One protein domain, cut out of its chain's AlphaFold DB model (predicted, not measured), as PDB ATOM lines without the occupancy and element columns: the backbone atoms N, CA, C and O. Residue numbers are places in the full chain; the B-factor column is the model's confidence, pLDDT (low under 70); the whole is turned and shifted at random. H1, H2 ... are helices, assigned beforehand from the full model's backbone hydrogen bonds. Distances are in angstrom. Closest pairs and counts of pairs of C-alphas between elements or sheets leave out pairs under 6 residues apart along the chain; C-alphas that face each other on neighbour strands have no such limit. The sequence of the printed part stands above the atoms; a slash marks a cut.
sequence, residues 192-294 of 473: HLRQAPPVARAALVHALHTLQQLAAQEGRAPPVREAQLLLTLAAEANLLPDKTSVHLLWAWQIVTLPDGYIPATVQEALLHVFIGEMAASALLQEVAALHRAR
ATOM      1  N   HIS A 192      14.554  42.512 -32.715       76.81
ATOM      2  CA  HIS A 192      15.175  41.182 -32.651       76.81
ATOM      3  C   HIS A 192      15.588  40.783 -31.230       76.81
ATOM      4  O   HIS A 192      15.429  39.628 -30.865       76.81
ATOM      5  N   LEU A 193      16.056  41.733 -30.416       79.62
ATOM      6  CA  LEU A 193      16.384  41.475 -29.009       79.62
ATOM      7  C   LEU A 193      15.134  41.237 -28.150       79.62
ATOM      8  O   LEU A 193      15.141  40.352 -27.301       79.62
ATOM      9  N   ARG A 194      14.042  41.975 -28.397       75.56
ATOM     10  CA  ARG A 194      12.754  41.747 -27.711       75.56
ATOM     11  C   ARG A 194      12.094  40.426 -28.108       75.56
ATOM     12  O   ARG A 194      11.384  39.832 -27.309       75.56
ATOM     13  N   GLN A 195      12.315  39.992 -29.344       84.56
ATOM     14  CA  GLN A 195      11.790  38.744 -29.898       84.56
ATOM     15  C   GLN A 195      12.775  37.579 -29.753       84.56
ATOM     16  O   GLN A 195      12.541  36.518 -30.329       84.56
ATOM     17  N   ALA A 196      13.878  37.767 -29.020       89.56
ATOM     18  CA  ALA A 196      14.821  36.696 -28.767       89.56
ATOM     19  C   ALA A 196      14.094  35.551 -28.043       89.56
ATOM     20  O   ALA A 196      13.388  35.805 -27.056       89.56
ATOM     21  N   PRO A 197      14.227  34.301 -28.522       93.44
ATOM     22  CA  PRO A 197      13.609  33.171 -27.852       93.44
ATOM     23  C   PRO A 197      14.161  33.062 -26.422       93.44
ATOM     24  O   PRO A 197      15.336  33.366 -26.196       93.44
ATOM     25  N   PRO A 198      13.339  32.655 -25.440       96.19
ATOM     26  CA  PRO A 198      13.843  32.375 -24.105       96.19
ATOM     27  C   PRO A 198      14.917  31.285 -24.159       96.19
ATOM     28  O   PRO A 198      14.850  30.350 -24.958       96.19
ATOM     29  N   VAL A 199      15.924  31.426 -23.304       97.19
ATOM     30  CA  VAL A 199      17.140  30.606 -23.318       97.19
ATOM     31  C   VAL A 199      17.226  29.775 -22.051       97.19
ATOM     32  O   VAL A 199      16.741  30.179 -20.996       97.19
ATOM     33  N   ALA A 200      17.872  28.614 -22.118       97.25
ATOM     34  CA  ALA A 200      18.101  27.815 -20.922       97.25
ATOM     35  C   ALA A 200      18.957  28.603 -19.914       97.25
ATOM     36  O   ALA A 200      20.047  29.074 -20.247       97.25
ATOM     37  N   ARG A 201      18.507  28.686 -18.655       96.56
ATOM     38  CA  ARG A 201      19.233  29.382 -17.571       96.56
ATOM     39  C   ARG A 201      20.697  28.938 -17.431       96.56
ATOM     40  O   ARG A 201      21.580  29.760 -17.206       96.56
ATOM     41  N   ALA A 202      20.964  27.646 -17.635       96.19
ATOM     42  CA  ALA A 202      22.304  27.071 -17.549       96.19
ATOM     43  C   ALA A 202      23.229  27.585 -18.662       96.19
ATOM     44  O   ALA A 202      24.407  27.819 -18.408       96.19
ATOM     45  N   ALA A 203      22.698  27.819 -19.867       96.38
ATOM     46  CA  ALA A 203      23.471  28.370 -20.977       96.38
ATOM     47  C   ALA A 203      23.925  29.805 -20.678       96.38
ATOM     48  O   ALA A 203      25.066  30.161 -20.964       96.38
ATOM     49  N   LEU A 204      23.064  30.604 -20.041       96.81
ATOM     50  CA  LEU A 204      23.394  31.971 -19.649       96.81
ATOM     51  C   LEU A 204      24.490  32.021 -18.572       96.81
ATOM     52  O   LEU A 204      25.475  32.742 -18.735       96.81
ATOM     53  N   VAL A 205      24.343  31.233 -17.501       97.50
ATOM     54  CA  VAL A 205      25.356  31.138 -16.432       97.50
ATOM     55  C   VAL A 205      26.686  30.629 -16.995       97.50
ATOM     56  O   VAL A 205      27.739  31.191 -16.692       97.50
ATOM     57  N   HIS A 206      26.642  29.614 -17.863       97.00
ATOM     58  CA  HIS A 206      27.830  29.065 -18.510       97.00
ATOM     59  C   HIS A 206      28.542  30.102 -19.387       97.00
ATOM     60  O   HIS A 206      29.748  30.281 -19.246       97.00
ATOM     61  N   ALA A 207      27.816  30.832 -20.238       95.94
ATOM     62  CA  ALA A 207      28.410  31.850 -21.105       95.94
ATOM     63  C   ALA A 207      29.104  32.964 -20.307       95.94
ATOM     64  O   ALA A 207      30.235  33.338 -20.623       95.94
ATOM     65  N   LEU A 208      28.462  33.462 -19.243       96.50
ATOM     66  CA  LEU A 208      29.061  34.485 -18.387       96.50
ATOM     67  C   LEU A 208      30.307  33.957 -17.665       96.50
ATOM     68  O   LEU A 208      31.324  34.649 -17.611       96.50
ATOM     69  N   HIS A 209      30.252  32.724 -17.156       97.12
ATOM     70  CA  HIS A 209      31.400  32.087 -16.519       97.12
ATOM     71  C   HIS A 209      32.586  31.946 -17.482       97.12
ATOM     72  O   HIS A 209      33.695  32.363 -17.147       97.12
ATOM     73  N   THR A 210      32.347  31.438 -18.693       96.56
ATOM     74  CA  THR A 210      33.373  31.273 -19.730       96.56
ATOM     75  C   THR A 210      34.010  32.611 -20.106       96.56
ATOM     76  O   THR A 210      35.234  32.712 -20.167       96.56
ATOM     77  N   LEU A 211      33.218  33.674 -20.287       94.81
ATOM     78  CA  LEU A 211      33.754  35.002 -20.609       94.81
ATOM     79  C   LEU A 211      34.586  35.600 -19.467       94.81
ATOM     80  O   LEU A 211      35.621  36.216 -19.725       94.81
ATOM     81  N   GLN A 212      34.185  35.396 -18.209       95.19
ATOM     82  CA  GLN A 212      34.981  35.828 -17.056       95.19
ATOM     83  C   GLN A 212      36.295  35.043 -16.932       95.19
ATOM     84  O   GLN A 212      37.330  35.636 -16.621       95.19
ATOM     85  N   GLN A 213      36.283  33.737 -17.217       95.62
ATOM     86  CA  GLN A 213      37.498  32.917 -17.257       95.62
ATOM     87  C   GLN A 213      38.456  33.368 -18.362       95.62
ATOM     88  O   GLN A 213      39.644  33.548 -18.096       95.62
ATOM     89  N   LEU A 214      37.949  33.601 -19.577       94.38
ATOM     90  CA  LEU A 214      38.754  34.110 -20.690       94.38
ATOM     91  C   LEU A 214      39.363  35.475 -20.350       94.38
ATOM     92  O   LEU A 214      40.560  35.677 -20.531       94.38
ATOM     93  N   ALA A 215      38.579  36.388 -19.768       91.62
ATOM     94  CA  ALA A 215      39.093  37.681 -19.324       91.62
ATOM     95  C   ALA A 215      40.219  37.526 -18.283       91.62
ATOM     96  O   ALA A 215      41.252  38.189 -18.391       91.62
ATOM     97  N   ALA A 216      40.071  36.611 -17.320       93.69
ATOM     98  CA  ALA A 216      41.112  36.325 -16.335       93.69
ATOM     99  C   ALA A 216      42.393  35.749 -16.971       93.69
ATOM    100  O   ALA A 216      43.489  36.180 -16.611       93.69
ATOM    101  N   GLN A 217      42.270  34.838 -17.944       95.44
ATOM    102  CA  GLN A 217      43.409  34.277 -18.689       95.44
ATOM    103  C   GLN A 217      44.163  35.341 -19.499       95.44
ATOM    104  O   GLN A 217      45.384  35.282 -19.618       95.44
ATOM    105  N   GLU A 218      43.457  36.358 -19.993       95.75
ATOM    106  CA  GLU A 218      44.043  37.515 -20.679       95.75
ATOM    107  C   GLU A 218      44.677  38.543 -19.716       95.75
ATOM    108  O   GLU A 218      45.017  39.655 -20.133       95.75
ATOM    109  N   GLY A 219      44.801  38.226 -18.421       95.06
ATOM    110  CA  GLY A 219      45.301  39.147 -17.395       95.06
ATOM    111  C   GLY A 219      44.327  40.280 -17.057       95.06
ATOM    112  O   GLY A 219      44.705  41.265 -16.425       95.06
ATOM    113  N   ARG A 220      43.063  40.161 -17.477       93.50
ATOM    114  CA  ARG A 220      41.983  41.127 -17.244       93.50
ATOM    115  C   ARG A 220      40.965  40.540 -16.271       93.50
ATOM    116  O   ARG A 220      39.804  40.348 -16.622       93.50
ATOM    117  N   ALA A 221      41.410  40.243 -15.051       91.50
ATOM    118  CA  ALA A 221      40.516  39.754 -14.006       91.50
ATOM    119  C   ALA A 221      39.324  40.722 -13.831       91.50
ATOM    120  O   ALA A 221      39.545  41.934 -13.707       91.50
ATOM    121  N   PRO A 222      38.072  40.224 -13.851       90.62
ATOM    122  CA  PRO A 222      36.906  41.082 -13.709       90.62
ATOM    123  C   PRO A 222      36.913  41.752 -12.324       90.62
ATOM    124  O   PRO A 222      37.337  41.135 -11.342       90.62
ATOM    125  N   PRO A 223      36.434  43.003 -12.204       93.75
ATOM    126  CA  PRO A 223      36.251  43.644 -10.908       93.75
ATOM    127  C   PRO A 223      35.405  42.776  -9.969       93.75
ATOM    128  O   PRO A 223      34.476  42.104 -10.414       93.75
ATOM    129  N   VAL A 224      35.653  42.848  -8.658       95.38
ATOM    130  CA  VAL A 224      34.944  42.028  -7.649       95.38
ATOM    131  C   VAL A 224      33.421  42.111  -7.800       95.38
ATOM    132  O   VAL A 224      32.745  41.088  -7.774       95.38
ATOM    133  N   ARG A 225      32.879  43.313  -8.041       92.69
ATOM    134  CA  ARG A 225      31.435  43.514  -8.263       92.69
ATOM    135  C   ARG A 225      30.906  42.752  -9.479       92.69
ATOM    136  O   ARG A 225      29.801  42.234  -9.437       92.69
ATOM    137  N   GLU A 226      31.690  42.672 -10.549       92.81
ATOM    138  CA  GLU A 226      31.326  41.952 -11.770       92.81
ATOM    139  C   GLU A 226      31.398  40.433 -11.570       92.81
ATOM    140  O   GLU A 226      30.507  39.711 -12.011       92.81
ATOM    141  N   ALA A 227      32.398  39.941 -10.832       93.88
ATOM    142  CA  ALA A 227      32.458  38.537 -10.426       93.88
ATOM    143  C   ALA A 227      31.257  38.147  -9.541       93.88
ATOM    144  O   ALA A 227      30.705  37.055  -9.668       93.88
ATOM    145  N   GLN A 228      30.801  39.064  -8.684       96.25
ATOM    146  CA  GLN A 228      29.651  38.847  -7.809       96.25
ATOM    147  C   GLN A 228      28.332  38.710  -8.586       96.25
ATOM    148  O   GLN A 228      27.468  37.947  -8.162       96.25
ATOM    149  N   LEU A 229      28.202  39.344  -9.761       95.75
ATOM    150  CA  LEU A 229      27.030  39.171 -10.630       95.75
ATOM    151  C   LEU A 229      26.869  37.732 -11.129       95.75
ATOM    152  O   LEU A 229      25.740  37.266 -11.238       95.75
ATOM    153  N   LEU A 230      27.966  37.015 -11.403       96.44
ATOM    154  CA  LEU A 230      27.889  35.602 -11.786       96.44
ATOM    155  C   LEU A 230      27.308  34.759 -10.646       96.44
ATOM    156  O   LEU A 230      26.468  33.896 -10.891       96.44
ATOM    157  N   LEU A 231      27.730  35.026  -9.406       96.94
ATOM    158  CA  LEU A 231      27.224  34.323  -8.225       96.94
ATOM    159  C   LEU A 231      25.740  34.619  -7.995       96.94
ATOM    160  O   LEU A 231      24.971  33.686  -7.777       96.94
ATOM    161  N   THR A 232      25.333  35.887  -8.098       97.31
ATOM    162  CA  THR A 232      23.922  36.280  -7.989       97.31
ATOM    163  C   THR A 232      23.086  35.625  -9.083       97.31
ATOM    164  O   THR A 232      22.073  35.001  -8.790       97.31
ATOM    165  N   LEU A 233      23.535  35.684 -10.340       97.12
ATOM    166  CA  LEU A 233      22.825  35.078 -11.464       97.12
ATOM    167  C   LEU A 233      22.700  33.558 -11.320       97.12
ATOM    168  O   LEU A 233      21.645  33.006 -11.616       97.12
ATOM    169  N   ALA A 234      23.751  32.880 -10.852       97.44
ATOM    170  CA  ALA A 234      23.711  31.447 -10.584       97.44
ATOM    171  C   ALA A 234      22.754  31.106  -9.430       97.44
ATOM    172  O   ALA A 234      22.004  30.136  -9.532       97.44
ATOM    173  N   ALA A 235      22.743  31.907  -8.359       97.69
ATOM    174  CA  ALA A 235      21.824  31.728  -7.238       97.69
ATOM    175  C   ALA A 235      20.360  31.885  -7.679       97.69
ATOM    176  O   ALA A 235      19.563  30.978  -7.454       97.69
ATOM    177  N   GLU A 236      20.032  32.968  -8.386       98.00
ATOM    178  CA  GLU A 236      18.687  33.218  -8.925       98.00
ATOM    179  C   GLU A 236      18.268  32.151  -9.942       98.00
ATOM    180  O   GLU A 236      17.138  31.662  -9.927       98.00
ATOM    181  N   ALA A 237      19.193  31.715 -10.803       96.56
ATOM    182  CA  ALA A 237      18.931  30.627 -11.734       96.56
ATOM    183  C   ALA A 237      18.571  29.330 -10.997       96.56
ATOM    184  O   ALA A 237      17.661  28.638 -11.444       96.56
ATOM    185  N   ASN A 238      19.231  29.013  -9.879       97.19
ATOM    186  CA  ASN A 238      18.972  27.798  -9.099       97.19
ATOM    187  C   ASN A 238      17.616  27.806  -8.375       97.19
ATOM    188  O   ASN A 238      17.111  26.733  -8.058       97.19
ATOM    189  N   LEU A 239      17.016  28.978  -8.140       97.38
ATOM    190  CA  LEU A 239      15.684  29.086  -7.530       97.38
ATOM    191  C   LEU A 239      14.548  28.720  -8.495       97.38
ATOM    192  O   LEU A 239      13.442  28.408  -8.057       97.38
ATOM    193  N   LEU A 240      14.795  28.753  -9.806       96.81
ATOM    194  CA  LEU A 240      13.781  28.388 -10.792       96.81
ATOM    195  C   LEU A 240      13.584  26.848 -10.843       96.81
ATOM    196  O   LEU A 240      14.470  26.087 -10.440       96.81
ATOM    197  N   PRO A 241      12.467  26.333 -11.377       97.62
ATOM    198  CA  PRO A 241      12.326  24.904 -11.662       97.62
ATOM    199  C   PRO A 241      13.293  24.418 -12.751       97.62
ATOM    200  O   PRO A 241      13.731  25.188 -13.615       97.62
ATOM    201  N   ASP A 242      13.597  23.121 -12.764       94.00
ATOM    202  CA  ASP A 242      14.389  22.518 -13.838       94.00
ATOM    203  C   ASP A 242      13.758  22.718 -15.215       94.00
ATOM    204  O   ASP A 242      12.540  22.746 -15.372       94.00
ATOM    205  N   LYS A 243      14.618  22.865 -16.232       93.06
ATOM    206  CA  LYS A 243      14.242  23.136 -17.634       93.06
ATOM    207  C   LYS A 243      13.528  24.479 -17.863       93.06
ATOM    208  O   LYS A 243      13.098  24.744 -18.985       93.06
ATOM    209  N   THR A 244      13.460  25.354 -16.858       96.50
ATOM    210  CA  THR A 244      12.959  26.722 -17.045       96.50
ATOM    211  C   THR A 244      13.863  27.488 -18.005       96.50
ATOM    212  O   THR A 244      15.090  27.532 -17.845       96.50
ATOM    213  N   SER A 245      13.242  28.102 -19.010       97.50
ATOM    214  CA  SER A 245      13.906  29.037 -19.914       97.50
ATOM    215  C   SER A 245      13.645  30.464 -19.444       97.50
ATOM    216  O   SER A 245      12.550  30.781 -18.985       97.50
ATOM    217  N   VAL A 246      14.658  31.316 -19.535       97.19
ATOM    218  CA  VAL A 246      14.615  32.698 -19.062       97.19
ATOM    219  C   VAL A 246      14.613  33.655 -20.244       97.19
ATOM    220  O   VAL A 246      15.295  33.439 -21.246       97.19
ATOM    221  N   HIS A 247      13.832  34.722 -20.135       96.31
ATOM    222  CA  HIS A 247      13.820  35.798 -21.122       96.31
ATOM    223  C   HIS A 247      14.917  36.826 -20.819       96.31
ATOM    224  O   HIS A 247      15.373  36.952 -19.681       96.31
ATOM    225  N   LEU A 248      15.298  37.615 -21.829       94.94
ATOM    226  CA  LEU A 248      16.305  38.675 -21.697       94.94
ATOM    227  C   LEU A 248      15.965  39.657 -20.567       94.94
ATOM    228  O   LEU A 248      16.854  40.091 -19.843       94.94
ATOM    229  N   LEU A 249      14.675  39.959 -20.391       92.56
ATOM    230  CA  LEU A 249      14.177  40.867 -19.358       92.56
ATOM    231  C   LEU A 249      14.516  40.399 -17.938       92.56
ATOM    232  O   LEU A 249      14.925  41.199 -17.105       92.56
ATOM    233  N   TRP A 250      14.376  39.097 -17.683       96.25
ATOM    234  CA  TRP A 250      14.704  38.496 -16.391       96.25
ATOM    235  C   TRP A 250      16.206  38.595 -16.119       96.25
ATOM    236  O   TRP A 250      16.627  39.076 -15.070       96.25
ATOM    237  N   ALA A 251      17.025  38.224 -17.110       96.44
ATOM    238  CA  ALA A 251      18.476  38.298 -16.987       96.44
ATOM    239  C   ALA A 251      18.942  39.742 -16.747       96.44
ATOM    240  O   ALA A 251      19.788  39.982 -15.891       96.44
ATOM    241  N   TRP A 252      18.346  40.702 -17.461       93.81
ATOM    242  CA  TRP A 252      18.613  42.134 -17.335       93.81
ATOM    243  C   TRP A 252      18.443  42.640 -15.903       93.81
ATOM    244  O   TRP A 252      19.325  43.325 -15.388       93.81
ATOM    245  N   GLN A 253      17.323  42.305 -15.260       95.06
ATOM    246  CA  GLN A 253      17.004  42.766 -13.906       95.06
ATOM    247  C   GLN A 253      18.046  42.310 -12.877       95.06
ATOM    248  O   GLN A 253      18.368  43.062 -11.964       95.06
ATOM    249  N   ILE A 254      18.616  41.119 -13.061       96.19
ATOM    250  CA  ILE A 254      19.601  40.544 -12.136       96.19
ATOM    251  C   ILE A 254      20.995  41.137 -12.348       96.19
ATOM    252  O   ILE A 254      21.745  41.340 -11.394       96.19
ATOM    253  N   VAL A 255      21.368  41.395 -13.603       95.75
ATOM    254  CA  VAL A 255      22.749  41.765 -13.957       95.75
ATOM    255  C   VAL A 255      22.982  43.271 -14.104       95.75
ATOM    256  O   VAL A 255      24.094  43.698 -14.424       95.75
ATOM    257  N   THR A 256      21.944  44.077 -13.877       93.06
ATOM    258  CA  THR A 256      22.035  45.540 -13.852       93.06
ATOM    259  C   THR A 256      22.441  46.004 -12.458       93.06
ATOM    260  O   THR A 256      21.770  45.716 -11.471       93.06
ATOM    261  N   LEU A 257      23.553  46.732 -12.367       92.75
ATOM    262  CA  LEU A 257      24.012  47.336 -11.121       92.75
ATOM    263  C   LEU A 257      23.055  48.455 -10.657       92.75
ATOM    264  O   LEU A 257      22.305  48.995 -11.471       92.75
ATOM    265  N   PRO A 258      23.095  48.865  -9.371       87.69
ATOM    266  CA  PRO A 258      22.189  49.888  -8.832       87.69
ATOM    267  C   PRO A 258      22.238  51.254  -9.537       87.69
ATOM    268  O   PRO A 258      21.297  52.034  -9.443       87.69
ATOM    269  N   ASP A 259      23.330  51.554 -10.239       84.00
ATOM    270  CA  ASP A 259      23.513  52.760 -11.054       84.00
ATOM    271  C   ASP A 259      22.963  52.615 -12.489       84.00
ATOM    272  O   ASP A 259      23.143  53.508 -13.319       84.00
ATOM    273  N   GLY A 260      22.308  51.494 -12.803       86.00
ATOM    274  CA  GLY A 260      21.851  51.149 -14.148       86.00
ATOM    275  C   GLY A 260      22.963  50.603 -15.050       86.00
ATOM    276  O   GLY A 260      22.734  50.366 -16.244       86.00
ATOM    277  N   TYR A 261      24.177  50.416 -14.522       90.00
ATOM    278  CA  TYR A 261      25.303  49.925 -15.300       90.00
ATOM    279  C   TYR A 261      25.247  48.414 -15.524       90.00
ATOM    280  O   TYR A 261      25.067  47.648 -14.585       90.00
ATOM    281  N   ILE A 262      25.467  47.966 -16.763       93.31
ATOM    282  CA  ILE A 262      25.677  46.543 -17.065       93.31
ATOM    283  C   ILE A 262      27.133  46.363 -17.486       93.31
ATOM    284  O   ILE A 262      27.543  46.993 -18.462       93.31
ATOM    285  N   PRO A 263      27.930  45.514 -16.819       94.12
ATOM    286  CA  PRO A 263      29.311  45.277 -17.222       94.12
ATOM    287  C   PRO A 263      29.455  44.743 -18.650       94.12
ATOM    288  O   PRO A 263      28.595  44.034 -19.162       94.12
ATOM    289  N   ALA A 264      30.570  45.070 -19.306       89.81
ATOM    290  CA  ALA A 264      30.780  44.731 -20.715       89.81
ATOM    291  C   ALA A 264      30.809  43.213 -20.975       89.81
ATOM    292  O   ALA A 264      30.280  42.763 -21.985       89.81
ATOM    293  N   THR A 265      31.377  42.421 -20.062       93.38
ATOM    294  CA  THR A 265      31.380  40.946 -20.147       93.38
ATOM    295  C   THR A 265      29.971  40.366 -20.063       93.38
ATOM    296  O   THR A 265      29.632  39.442 -20.792       93.38
ATOM    297  N   VAL A 266      29.123  40.950 -19.215       95.38
ATOM    298  CA  VAL A 266      27.712  40.587 -19.080       95.38
ATOM    299  C   VAL A 266      26.948  40.952 -20.347       95.38
ATOM    300  O   VAL A 266      26.188  40.135 -20.855       95.38
ATOM    301  N   GLN A 267      27.168  42.151 -20.888       93.75
ATOM    302  CA  GLN A 267      26.588  42.554 -22.170       93.75
ATOM    303  C   GLN A 267      26.954  41.564 -23.278       93.75
ATOM    304  O   GLN A 267      26.076  41.102 -23.998       93.75
ATOM    305  N   GLU A 268      28.233  41.207 -23.378       91.94
ATOM    306  CA  GLU A 268      28.736  40.222 -24.335       91.94
ATOM    307  C   GLU A 268      28.040  38.863 -24.137       91.94
ATOM    308  O   GLU A 268      27.459  38.337 -25.087       91.94
ATOM    309  N   ALA A 269      27.961  38.359 -22.898       94.81
ATOM    310  CA  ALA A 269      27.260  37.115 -22.569       94.81
ATOM    311  C   ALA A 269      25.784  37.133 -23.005       94.81
ATOM    312  O   ALA A 269      25.316  36.198 -23.655       94.81
ATOM    313  N   LEU A 270      25.053  38.209 -22.689       94.81
ATOM    314  CA  LEU A 270      23.642  38.357 -23.052       94.81
ATOM    315  C   LEU A 270      23.451  38.352 -24.573       94.81
ATOM    316  O   LEU A 270      22.552  37.681 -25.077       94.81
ATOM    317  N   LEU A 271      24.303  39.061 -25.315       92.81
ATOM    318  CA  LEU A 271      24.227  39.098 -26.776       92.81
ATOM    319  C   LEU A 271      24.503  37.719 -27.387       92.81
ATOM    320  O   LEU A 271      23.758  37.284 -28.266       92.81
ATOM    321  N   HIS A 272      25.535  37.017 -26.908       92.50
ATOM    322  CA  HIS A 272      25.869  35.678 -27.396       92.50
ATOM    323  C   HIS A 272      24.732  34.686 -27.166       92.50
ATOM    324  O   HIS A 272      24.385  33.930 -28.072       92.50
ATOM    325  N   VAL A 273      24.136  34.706 -25.975       95.75
ATOM    326  CA  VAL A 273      23.132  33.717 -25.582       95.75
ATOM    327  C   VAL A 273      21.777  33.992 -26.241       95.75
ATOM    328  O   VAL A 273      21.153  33.059 -26.738       95.75
ATOM    329  N   PHE A 274      21.321  35.248 -26.287       94.00
ATOM    330  CA  PHE A 274      19.970  35.572 -26.770       94.00
ATOM    331  C   PHE A 274      19.868  35.791 -28.278       94.00
ATOM    332  O   PHE A 274      18.807  35.560 -28.853       94.00
ATOM    333  N   ILE A 275      20.936  36.249 -28.934       92.44
ATOM    334  CA  ILE A 275      20.911  36.526 -30.379       92.44
ATOM    335  C   ILE A 275      21.745  35.519 -31.177       92.44
ATOM    336  O   ILE A 275      21.638  35.468 -32.403       92.44
ATOM    337  N   GLY A 276      22.559  34.712 -30.498       91.50
ATOM    338  CA  GLY A 276      23.511  33.801 -31.116       91.50
ATOM    339  C   GLY A 276      24.831  34.481 -31.483       91.50
ATOM    340  O   GLY A 276      24.914  35.692 -31.702       91.50
ATOM    341  N   GLU A 277      25.883  33.674 -31.589       85.12
ATOM    342  CA  GLU A 277      27.263  34.131 -31.785       85.12
ATOM    343  C   GLU A 277      27.465  34.955 -33.063       85.12
ATOM    344  O   GLU A 277      28.100  36.013 -33.025       85.12
ATOM    345  N   MET A 278      26.890  34.521 -34.190       79.69
ATOM    346  CA  MET A 278      27.037  35.244 -35.458       79.69
ATOM    347  C   MET A 278      26.359  36.615 -35.422       79.69
ATOM    348  O   MET A 278      26.925  37.601 -35.896       79.69
ATOM    349  N   ALA A 279      25.156  36.699 -34.847       84.69
ATOM    350  CA  ALA A 279      24.424  37.958 -34.762       84.69
ATOM    351  C   ALA A 279      25.075  38.915 -33.755       84.69
ATOM    352  O   ALA A 279      25.186  40.111 -34.038       84.69
ATOM    353  N   ALA A 280      25.557  38.391 -32.622       81.56
ATOM    354  CA  ALA A 280      26.332  39.155 -31.651       81.56
ATOM    355  C   ALA A 280      27.604  39.730 -32.295       81.56
ATOM    356  O   ALA A 280      27.833  40.938 -32.235       81.56
ATOM    357  N   SER A 281      28.375  38.902 -33.004       79.94
ATOM    358  CA  SER A 281      29.598  39.325 -33.698       79.94
ATOM    359  C   SER A 281      29.326  40.394 -34.756       79.94
ATOM    360  O   SER A 281      30.014  41.417 -34.791       79.94
ATOM    361  N   ALA A 282      28.287  40.213 -35.577       81.50
ATOM    362  CA  ALA A 282      27.884  41.203 -36.575       81.50
ATOM    363  C   ALA A 282      27.490  42.543 -35.925       81.50
ATOM    364  O   ALA A 282      27.903  43.610 -36.389       81.50
ATOM    365  N   LEU A 283      26.743  42.503 -34.815       80.75
ATOM    366  CA  LEU A 283      26.356  43.699 -34.068       80.75
ATOM    367  C   LEU A 283      27.579  44.422 -33.485       80.75
ATOM    368  O   LEU A 283      27.697  45.642 -33.632       80.75
ATOM    369  N   LEU A 284      28.505  43.688 -32.865       79.00
ATOM    370  CA  LEU A 284      29.735  44.241 -32.291       79.00
ATOM    371  C   LEU A 284      30.621  44.891 -33.364       79.00
ATOM    372  O   LEU A 284      31.116  46.007 -33.165       79.00
ATOM    373  N   GLN A 285      30.781  44.241 -34.520       81.50
ATOM    374  CA  GLN A 285      31.537  44.787 -35.653       81.50
ATOM    375  C   GLN A 285      30.925  46.086 -36.179       81.50
ATOM    376  O   GLN A 285      31.650  47.031 -36.511       81.50
ATOM    377  N   GLU A 286      29.599  46.170 -36.231       80.12
ATOM    378  CA  GLU A 286      28.928  47.374 -36.698       80.12
ATOM    379  C   GLU A 286      29.023  48.527 -35.699       80.12
ATOM    380  O   GLU A 286      29.302  49.660 -36.100       80.12
ATOM    381  N   VAL A 287      28.860  48.258 -34.401       76.69
ATOM    382  CA  VAL A 287      29.086  49.273 -33.362       76.69
ATOM    383  C   VAL A 287      30.529  49.782 -33.443       76.69
ATOM    384  O   VAL A 287      30.764  50.993 -33.461       76.69
ATOM    385  N   ALA A 288      31.501  48.884 -33.625       76.19
ATOM    386  CA  ALA A 288      32.893  49.258 -33.858       76.19
ATOM    387  C   ALA A 288      33.084  50.106 -35.132       76.19
ATOM    388  O   ALA A 288      33.870  51.058 -35.136       76.19
ATOM    389  N   ALA A 289      32.374  49.801 -36.221       78.56
ATOM    390  CA  ALA A 289      32.405  50.595 -37.451       78.56
ATOM    391  C   ALA A 289      31.800  51.998 -37.256       78.56
ATOM    392  O   ALA A 289      32.393  52.984 -37.698       78.56
ATOM    393  N   LEU A 290      30.678  52.111 -36.539       73.31
ATOM    394  CA  LEU A 290      30.053  53.393 -36.196       73.31
ATOM    395  C   LEU A 290      30.984  54.274 -35.361       73.31
ATOM    396  O   LEU A 290      31.081  55.478 -35.606       73.31
ATOM    397  N   HIS A 291      31.704  53.682 -34.409       69.44
ATOM    398  CA  HIS A 291      32.681  54.420 -33.615       69.44
ATOM    399  C   HIS A 291      33.869  54.893 -34.446       69.44
ATOM    400  O   HIS A 291      34.259  56.053 -34.319       69.44
ATOM    401  N   ARG A 292      34.389  54.056 -35.351       79.50
ATOM    402  CA  ARG A 292      35.437  54.472 -36.296       79.50
ATOM    403  C   ARG A 292      34.978  55.625 -37.189       79.50
ATOM    404  O   ARG A 292      35.731  56.569 -37.386       79.50
ATOM    405  N   ALA A 293      33.732  55.592 -37.663       76.56
ATOM    406  CA  ALA A 293      33.166  56.685 -38.450       76.56
ATOM    407  C   ALA A 293      33.029  57.988 -37.640       76.56
ATOM    408  O   ALA A 293      33.235  59.072 -38.182       76.56
ATOM    409  N   ARG A 294      32.709  57.900 -36.340       73.62
ATOM    410  CA  ARG A 294      32.541  59.069 -35.460       73.62
ATOM    411  C   ARG A 294      33.862  59.660 -34.963       73.62
ATOM    412  O   ARG A 294      33.917  60.860 -34.720       73.62
TER     413      ARG A 294
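This is residues 192 to 294 of the 473 residues of an uncharacterized protein of Symbiodinium microadriaticum (UniProt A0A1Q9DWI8). Two helical hairpins, H1 with H2 and H3 with H4, pack together into a compact body, and H5 leads away from the end of H4 as an arm whose residues 285 to 294 stick out. The printed part has 103 residues with five named helices, H1 to H5 in chain order, no named strand, and the class all helix. It is compact, with a radius of gyration of the C-alphas of 14.1 A and spans of 46 by 33 by 27 A.

H1, residues 201 to 217, and H2, residues 224 to 239, form a hairpin and touch at a shallow tilt of 20 degrees, opposite ways, the closest C-alphas being those of Arg 201 and Ala 237, 6.0 A apart. With residues 229 to 233 alone, H2 touches H3, residues 248 to 255, at a steep tilt of 52 degrees; the closest C-alphas, of Leu 229 and Val 255, are 6.0 A apart. H3 and H4, residues 264 to 275, form the second hairpin, at a shallow tilt of 19 degrees, closest at C-alphas 248 and 274, 7.0 A. H4 is the hub: it also touches H1 at a steep tilt of 40 degrees, closest at C-alphas 208 and 269, 5.3 A. Residues 277 to 280 of H5, residues 277 to 294, touch H4, closest at C-alphas 271 and 280, 5.3 A. H5 is apart from H1, H2 and H3. Every O i to N i+4 pair is within hydrogen-bond range in H1, H3, H4 and H5; in H2, 10 of 12 are.

H1 begins at C-alpha 201 (19.233, 29.382, -17.571) and measures 24.7 A, H2 23.2 A, H3 10.5 A, H4 16.1 A and H5 25.8 A, ending at C-alpha 294 (32.541, 59.069, -35.460).

The C-alphas of Pro 241 and Ala 293 are the farthest apart, 46.5 A. The printed part has no cut and no long link. Residue 291 alone has pLDDT under 70.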